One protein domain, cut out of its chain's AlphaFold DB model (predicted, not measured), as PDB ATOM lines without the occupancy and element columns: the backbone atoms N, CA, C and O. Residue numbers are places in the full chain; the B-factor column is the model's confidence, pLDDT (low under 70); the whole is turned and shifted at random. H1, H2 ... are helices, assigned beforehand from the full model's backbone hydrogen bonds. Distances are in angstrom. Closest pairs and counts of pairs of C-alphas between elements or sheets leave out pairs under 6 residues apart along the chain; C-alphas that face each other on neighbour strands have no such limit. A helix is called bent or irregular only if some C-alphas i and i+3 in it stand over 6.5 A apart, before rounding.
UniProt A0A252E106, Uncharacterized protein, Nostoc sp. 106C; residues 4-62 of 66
ATOM      1  N   ALA A   4     -56.974  20.344  35.971       63.50
ATOM      2  CA  ALA A   4     -55.706  19.631  36.126       63.50
ATOM      3  C   ALA A   4     -55.564  18.380  35.226       63.50
ATOM      4  O   ALA A   4     -54.452  18.032  34.837       63.50
ATOM      5  N   ASN A   5     -56.665  17.697  34.884       70.38
ATOM      6  CA  ASN A   5     -56.627  16.551  33.964       70.38
ATOM      7  C   ASN A   5     -56.415  17.027  32.516       70.38
ATOM      8  O   ASN A   5     -55.647  16.432  31.764       70.38
ATOM      9  N   THR A   6     -57.030  18.151  32.144       77.44
ATOM     10  CA  THR A   6     -56.855  18.762  30.819       77.44
ATOM     11  C   THR A   6     -55.424  19.266  30.611       77.44
ATOM     12  O   THR A   6     -54.838  19.026  29.557       77.44
ATOM     13  N   GLU A   7     -54.833  19.913  31.619       78.56
ATOM     14  CA  GLU A   7     -53.434  20.366  31.578       78.56
ATOM     15  C   GLU A   7     -52.452  19.194  31.453       78.56
ATOM     16  O   GLU A   7     -51.521  19.244  30.650       78.56
ATOM     17  N   TYR A   8     -52.682  18.107  32.196       81.50
ATOM     18  CA  TYR A   8     -51.834  16.918  32.131       81.50
ATOM     19  C   TYR A   8     -51.920  16.212  30.772       81.50
ATOM     20  O   TYR A   8     -50.895  15.836  30.207       81.50
ATOM     21  N   GLN A   9     -53.119  16.096  30.192       85.75
ATOM     22  CA  GLN A   9     -53.290  15.556  28.839       85.75
ATOM     23  C   GLN A   9     -52.534  16.381  27.791       85.75
ATOM     24  O   GLN A   9     -51.823  15.805  26.969       85.75
ATOM     25  N   ALA A  10     -52.633  17.713  27.860       87.31
ATOM     26  CA  ALA A  10     -51.919  18.611  26.955       87.31
ATOM     27  C   ALA A  10     -50.391  18.480  27.083       87.31
ATOM     28  O   ALA A  10     -49.687  18.504  26.073       87.31
ATOM     29  N   LEU A  11     -49.877  18.282  28.303       84.88
ATOM     30  CA  LEU A  11     -48.457  18.024  28.540       84.88
ATOM     31  C   LEU A  11     -48.001  16.713  27.881       84.88
ATOM     32  O   LEU A  11     -46.984  16.701  27.187       84.88
ATOM     33  N   LEU A  12     -48.754  15.621  28.055       86.75
ATOM     34  CA  LEU A  12     -48.437  14.332  27.424       86.75
ATOM     35  C   LEU A  12     -48.477  14.426  25.891       86.75
ATOM     36  O   LEU A  12     -47.612  13.871  25.217       86.75
ATOM     37  N   ASP A  13     -49.433  15.172  25.331       89.25
ATOM     38  CA  ASP A  13     -49.504  15.430  23.888       89.25
ATOM     39  C   ASP A  13     -48.300  16.225  23.375       89.25
ATOM     40  O   ASP A  13     -47.726  15.901  22.330       89.25
ATOM     41  N   GLU A  14     -47.862  17.242  24.117       87.38
ATOM     42  CA  GLU A  14     -46.659  17.991  23.771       87.38
ATOM     43  C   GLU A  14     -45.406  17.106  23.816       87.38
ATOM     44  O   GLU A  14     -44.530  17.228  22.956       87.38
ATOM     45  N   MET A  15     -45.327  16.205  24.793       84.00
ATOM     46  CA  MET A  15     -44.235  15.248  24.924       84.00
ATOM     47  C   MET A  15     -44.173  14.253  23.770       84.00
ATOM     48  O   MET A  15     -43.084  13.990  23.262       84.00
ATOM     49  N   ILE A  16     -45.324  13.744  23.329       87.00
ATOM     50  CA  ILE A  16     -45.420  12.880  22.148       87.00
ATOM     51  C   ILE A  16     -44.972  13.646  20.907       87.00
ATOM     52  O   ILE A  16     -44.157  13.152  20.134       87.00
ATOM     53  N   ARG A  17     -45.433  14.894  20.747       89.31
ATOM     54  CA  ARG A  17     -45.020  15.766  19.638       89.31
ATOM     55  C   ARG A  17     -43.509  16.022  19.624       89.31
ATOM     56  O   ARG A  17     -42.939  16.213  18.558       89.31
ATOM     57  N   LYS A  18     -42.873  16.066  20.796       87.44
ATOM     58  CA  LYS A  18     -41.419  16.220  20.966       87.44
ATOM     59  C   LYS A  18     -40.658  14.889  20.921       87.44
ATOM     60  O   LYS A  18     -39.468  14.894  21.212       87.44
ATOM     61  N   GLU A  19     -41.334  13.777  20.624       82.38
ATOM     62  CA  GLU A  19     -40.776  12.416  20.606       82.38
ATOM     63  C   GLU A  19     -40.149  11.979  21.945       82.38
ATOM     64  O   GLU A  19     -39.377  11.028  22.012       82.38
ATOM     65  N   LYS A  20     -40.518  12.639  23.051       80.31
ATOM     66  CA  LYS A  20     -40.059  12.307  24.409       80.31
ATOM     67  C   LYS A  20     -40.906  11.229  25.088       80.31
ATOM     68  O   LYS A  20     -40.537  10.735  26.149       80.31
ATOM     69  N   LEU A  21     -42.065  10.913  24.514       80.88
ATOM     70  CA  LEU A  21     -43.012   9.927  25.020       80.88
ATOM     71  C   LEU A  21     -43.618   9.168  23.840       80.88
ATOM     72  O   LEU A  21     -44.121   9.787  22.903       80.88
ATOM     73  N   LYS A  22     -43.608   7.833  23.886       83.38
ATOM     74  CA  LYS A  22     -44.311   7.027  22.882       83.38
ATOM     75  C   LYS A  22     -45.826   7.211  23.042       83.38
ATOM     76  O   LYS A  22     -46.302   7.192  24.181       83.38
ATOM     77  N   PRO A  23     -46.597   7.334  21.946       85.94
ATOM     78  CA  PRO A  23     -48.052   7.455  22.016       85.94
ATOM     79  C   PRO A  23     -48.706   6.345  22.845       85.94
ATOM     80  O   PRO A  23     -49.633   6.619  23.602       85.94
ATOM     81  N   GLU A  24     -48.174   5.118  22.771       87.00
ATOM     82  CA  GLU A  24     -48.692   3.962  23.519       87.00
ATOM     83  C   GLU A  24     -48.657   4.146  25.047       87.00
ATOM     84  O   GLU A  24     -49.426   3.514  25.767       87.00
ATOM     85  N   TYR A  25     -47.772   5.002  25.566       85.88
ATOM     86  CA  TYR A  25     -47.636   5.227  27.007       85.88
ATOM     87  C   TYR A  25     -48.615   6.272  27.548       85.88
ATOM     88  O   TYR A  25     -48.818   6.331  28.760       85.88
ATOM     89  N   LYS A  26     -49.251   7.071  26.681       86.44
ATOM     90  CA  LYS A  26     -50.189   8.121  27.100       86.44
ATOM     91  C   LYS A  26     -51.346   7.553  27.913       86.44
ATOM     92  O   LYS A  26     -51.613   8.030  29.013       86.44
ATOM     93  N   ASP A  27     -51.997   6.524  27.383       86.31
ATOM     94  CA  ASP A  27     -53.196   5.950  27.993       86.31
ATOM     95  C   ASP A  27     -52.878   5.320  29.355       86.31
ATOM     96  O   ASP A  27     -53.605   5.531  30.323       86.31
ATOM     97  N   ILE A  28     -51.725   4.648  29.463       86.62
ATOM     98  CA  ILE A  28     -51.240   4.053  30.716       86.62
ATOM     99  C   ILE A  28     -51.003   5.140  31.774       86.62
ATOM    100  O   ILE A  28     -51.414   5.003  32.925       86.62
ATOM    101  N   LEU A  29     -50.353   6.243  31.396       85.69
ATOM    102  CA  LEU A  29     -50.062   7.346  32.315       85.69
ATOM    103  C   LEU A  29     -51.329   8.068  32.785       85.69
ATOM    104  O   LEU A  29     -51.396   8.501  33.939       85.69
ATOM    105  N   LEU A  30     -52.340   8.178  31.922       85.88
ATOM    106  CA  LEU A  30     -53.649   8.712  32.294       85.88
ATOM    107  C   LEU A  30     -54.372   7.785  33.276       85.88
ATOM    108  O   LEU A  30     -54.864   8.257  34.302       85.88
ATOM    109  N   GLU A  31     -54.373   6.477  33.019       88.25
ATOM    110  CA  GLU A  31     -54.976   5.485  33.913       88.25
ATOM    111  C   GLU A  31     -54.323   5.504  35.303       88.25
ATOM    112  O   GLU A  31     -55.018   5.547  36.321       88.25
ATOM    113  N   ILE A  32     -52.988   5.555  35.365       85.62
ATOM    114  CA  ILE A  32     -52.257   5.656  36.634       85.62
ATOM    115  C   ILE A  32     -52.623   6.947  37.376       85.62
ATOM    116  O   ILE A  32     -52.861   6.909  38.586       85.62
ATOM    117  N   GLY A  33     -52.711   8.080  36.673       82.62
ATOM    118  CA  GLY A  33     -53.118   9.353  37.267       82.62
ATOM    119  C   GLY A  33     -54.526   9.300  37.873       82.62
ATOM    120  O   GLY A  33     -54.751   9.790  38.988       82.62
ATOM    121  N   GLU A  34     -55.473   8.653  37.190       86.00
ATOM    122  CA  GLU A  34     -56.831   8.456  37.702       86.00
ATOM    123  C   GLU A  34     -56.880   7.521  38.911       86.00
ATOM    124  O   GLU A  34     -57.530   7.838  39.913       86.00
ATOM    125  N   LEU A  35     -56.209   6.369  38.835       86.94
ATOM    126  CA  LEU A  35     -56.150   5.396  39.927       86.94
ATOM    127  C   LEU A  35     -55.490   5.999  41.164       86.94
ATOM    128  O   LEU A  35     -56.012   5.872  42.270       86.94
ATOM    129  N   GLY A  36     -54.392   6.722  40.969       84.75
ATOM    130  CA  GLY A  36     -53.717   7.453  42.022       84.75
ATOM    131  C   GLY A  36     -54.615   8.514  42.663       84.75
ATOM    132  O   GLY A  36     -54.686   8.607  43.888       84.75
ATOM    133  N   SER A  37     -55.374   9.266  41.860       82.94
ATOM    134  CA  SER A  37     -56.314  10.272  42.378       82.94
ATOM    135  C   SER A  37     -57.423   9.626  43.206       82.94
ATOM    136  O   SER A  37     -57.762  10.111  44.286       82.94
ATOM    137  N   LYS A  38     -57.959   8.490  42.741       88.00
ATOM    138  CA  LYS A  38     -58.937   7.690  43.492       88.00
ATOM    139  C   LYS A  38     -58.341   7.181  44.808       88.00
ATOM    140  O   LYS A  38     -58.989   7.306  45.843       88.00
ATOM    141  N   ALA A  39     -57.112   6.666  44.792       84.56
ATOM    142  CA  ALA A  39     -56.427   6.171  45.984       84.56
ATOM    143  C   ALA A  39     -56.165   7.281  47.019       84.56
ATOM    144  O   ALA A  39     -56.406   7.062  48.206       84.56
ATOM    145  N   CYS A  40     -55.763   8.479  46.581       84.06
ATOM    146  CA  CYS A  40     -55.655   9.666  47.438       84.06
ATOM    147  C   CYS A  40     -56.996  10.037  48.079       84.06
ATOM    148  O   CYS A  40     -57.069  10.240  49.287       84.06
ATOM    149  N   ASN A  41     -58.072  10.085  47.287       85.88
ATOM    150  CA  ASN A  41     -59.405  10.438  47.785       85.88
ATOM    151  C   ASN A  41     -59.954   9.414  48.788       85.88
ATOM    152  O   ASN A  41     -60.705   9.774  49.689       85.88
ATOM    153  N   LEU A  42     -59.572   8.143  48.642       90.44
ATOM    154  CA  LEU A  42     -59.905   7.072  49.583       90.44
ATOM    155  C   LEU A  42     -58.988   7.048  50.820       90.44
ATOM    156  O   LEU A  42     -59.187   6.214  51.698       90.44
ATOM    157  N   GLY A  43     -57.981   7.926  50.892       87.25
ATOM    158  CA  GLY A  43     -56.999   7.947  51.975       87.25
ATOM    159  C   GLY A  43     -56.053   6.742  51.979       87.25
ATOM    160  O   GLY A  43     -55.418   6.475  52.994       87.25
ATOM    161  N   LEU A  44     -55.959   6.005  50.865       83.81
ATOM    162  CA  LEU A  44     -55.071   4.843  50.737       83.81
ATOM    163  C   LEU A  44     -53.606   5.265  50.581       83.81
ATOM    164  O   LEU A  44     -52.710   4.548  51.020       83.81
ATOM    165  N   ILE A  45     -53.370   6.419  49.955       80.56
ATOM    166  CA  ILE A  45     -52.049   7.028  49.777       80.56
ATOM    167  C   ILE A  45     -52.126   8.529  50.075       80.56
ATOM    168  O   ILE A  45     -53.174   9.149  49.893       80.56
ATOM    169  N   TYR A  46     -51.016   9.119  50.521       70.06
ATOM    170  CA  TYR A  46     -50.911  10.560  50.756       70.06
ATOM    171  C   TYR A  46     -50.145  11.235  49.623       70.06
ATOM    172  O   TYR A  46     -48.920  11.171  49.563       70.06
ATOM    173  N   GLY A  47     -50.893  11.925  48.764       66.44
ATOM    174  CA  GLY A  47     -50.345  12.706  47.664       66.44
ATOM    175  C   GLY A  47     -49.970  11.865  46.446       66.44
ATOM    176  O   GLY A  47     -49.566  10.707  46.534       66.44
ATOM    177  N   LEU A  48     -50.102  12.488  45.278       64.44
ATOM    178  CA  LEU A  48     -49.524  11.991  44.040       64.44
ATOM    179  C   LEU A  48     -48.225  12.750  43.836       64.44
ATOM    180  O   LEU A  48     -48.252  13.913  43.443       64.44
ATOM    181  N   SER A  49     -47.086  12.105  44.065       59.25
ATOM    182  CA  SER A  49     -45.749  12.644  43.762       59.25
ATOM    183  C   SER A  49     -45.479  12.762  42.249       59.25
ATOM    184  O   SER A  49     -44.337  12.753  41.811       59.25
ATOM    185  N   TRP A  50     -46.540  12.867  41.447       56.69
ATOM    186  CA  TRP A  50     -46.544  13.029  39.994       56.69
ATOM    187  C   TRP A  50     -46.389  14.494  39.551       56.69
ATOM    188  O   TRP A  50     -46.446  14.785  38.360       56.69
ATOM    189  N   ARG A  51     -46.224  15.439  40.485       52.50
ATOM    190  CA  ARG A  51     -46.022  16.865  40.182       52.50
ATOM    191  C   ARG A  51     -44.563  17.290  40.317       52.50
ATOM    192  O   ARG A  51     -43.831  16.708  41.107       52.50
ATOM    193  N   GLU A  52     -44.237  18.310  39.516       44.75
ATOM    194  CA  GLU A  52     -43.011  19.128  39.396       44.75
ATOM    195  C   GLU A  52     -41.675  18.390  39.547       44.75
ATOM    196  O   GLU A  52     -40.986  18.231  38.543       44.75
ATOM    197  N   ASP A  53     -41.347  17.838  40.712       45.81
ATOM    198  CA  ASP A  53     -40.080  17.133  40.941       45.81
ATOM    199  C   ASP A  53     -39.943  15.846  40.108       45.81
ATOM    200  O   ASP A  53     -38.872  15.557  39.576       45.81
ATOM    201  N   ALA A  54     -41.020  15.072  39.925       49.88
ATOM    202  CA  ALA A  54     -40.962  13.862  39.095       49.88
ATOM    203  C   ALA A  54     -40.991  14.178  37.590       49.88
ATOM    204  O   ALA A  54     -40.333  13.497  36.805       49.88
ATOM    205  N   ASN A  55     -41.713  15.227  37.181       46.88
ATOM    206  CA  ASN A  55     -41.799  15.626  35.775       46.88
ATOM    207  C   ASN A  55     -40.508  16.307  35.299       46.88
ATOM    208  O   ASN A  55     -40.069  16.037  34.183       46.88
ATOM    209  N   GLU A  56     -39.857  17.134  36.122       45.28
ATOM    210  CA  GLU A  56     -38.554  17.701  35.758       45.28
ATOM    211  C   GLU A  56     -37.453  16.637  35.731       45.28
ATOM    212  O   GLU A  56     -36.648  16.613  34.800       45.28
ATOM    213  N   VAL A  57     -37.428  15.716  36.698       45.81
ATOM    214  CA  VAL A  57     -36.351  14.720  36.782       45.81
ATOM    215  C   VAL A  57     -36.534  13.583  35.776       45.81
ATOM    216  O   VAL A  57     -35.560  13.166  35.163       45.81
ATOM    217  N   VAL A  58     -37.752  13.093  35.531       49.50
ATOM    218  CA  VAL A  58     -37.956  11.961  34.607       49.50
ATOM    219  C   VAL A  58     -38.039  12.417  33.146       49.50
ATOM    220  O   VAL A  58     -37.535  11.714  32.280       49.50
ATOM    221  N   LEU A  59     -38.601  13.596  32.843       50.94
ATOM    222  CA  LEU A  59     -38.935  13.988  31.457       50.94
ATOM    223  C   LEU A  59     -37.926  14.961  30.809       50.94
ATOM    224  O   LEU A  59     -37.908  15.113  29.579       50.94
ATOM    225  N   ASN A  60     -37.085  15.640  31.603       47.44
ATOM    226  CA  ASN A  60     -35.970  16.439  31.076       47.44
ATOM    227  C   ASN A  60     -34.620  15.712  31.116       47.44
ATOM    228  O   ASN A  60     -33.817  15.968  30.222       47.44
ATOM    229  N   GLN A  61     -34.355  14.832  32.091       43.56
ATOM    230  CA  GLN A  61     -33.066  14.121  32.169       43.56
ATOM    231  C   GLN A  61     -33.050  12.773  31.456       43.56
ATOM    232  O   GLN A  61     -31.992  12.368  30.980       43.56
ATOM    233  N   TYR A  62     -34.188  12.092  31.360       48.69
ATOM    234  CA  TYR A  62     -34.264  10.809  30.682       48.69
ATOM    235  C   TYR A  62     -35.112  10.993  29.434       48.69
ATOM    236  O   TYR A  62     -36.333  11.117  29.480       48.69
TER     237      TYR A  62
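Overview. This is residues 4 to 62 of the 66 residues of an uncharacterized protein of Nostoc sp. 106C (UniProt A0A252E106). A loose, narrow helical hairpin of H1 and the longer H2 meets near its tight link and spreads apart toward its open end, and a short third helix, H3, is set off from it on a long link. After H2 the link folds back along that helix before H3 begins, and residues 52 to 58, of which 53 to 58 belong to H3, stick out free of the rest. The printed part has 59 residues with three named helices, in the order H1, H2, H3, and no named strand; the class is all helix, with 42 of the 59 residues in the helices. The whole is only just compact, close to loose, with a radius of gyration of the C-alphas of 12.1 A, and its elongated outline spans 36 by 21 by 17 A.

Along the chain. H1 takes residues 4 to 17 and measures 20.0 A from first to last C-alpha, beginning with C-alpha 4 at (-55.706, 19.631, 36.126). H2, the longest helix, takes residues 23 to 41 and measures 28.3 A, from C-alpha 23 at (-48.052, 7.455, 22.016) to C-alpha 41 at (-59.405, 10.438, 47.785). H2 is irregular, but only just: C-alphas 24 and 27 are 6.7 A apart. H3 takes residues 53 to 61, measures 11.6 A and ends with C-alpha 61 at (-33.066, 14.121, 32.169).

Arrangement. H1 and H2 form a helical hairpin, two helices that follow each other and run opposite ways, at a shallow tilt of 21 degrees. They only just touch, with 3 pairs of C-alphas within 8 A; the closest are those of Ile 16 and Pro 23, 6.0 A apart. H2 touches H1 with residues 23 to 30 alone, and the two centres are 12.7 A apart. H3 touches no helix: H1 and H3 are apart, and H2 and H3 are apart too, though they follow each other. In H1 every O i to N i+4 pair is within hydrogen-bond range; in H2 it is 13 of 15 and in H3 4 of 5.

Size, cuts and confidence. The two C-alphas farthest apart, those of Lys 18 and Gly 43, are 35.7 A apart, and the C-alphas of Ala 4 and Tyr 62, the first and last printed residues, are 23.8 A apart. The printed part has no cut. The link from H1 to H2 has 5 residues and is tight; the link from H2 to H3 has 11 residues and is long. The mean pLDDT of the printed part is 75.0. It is under 70 at residue 4 and at residues 47 to 62; H3 has a mean of 47.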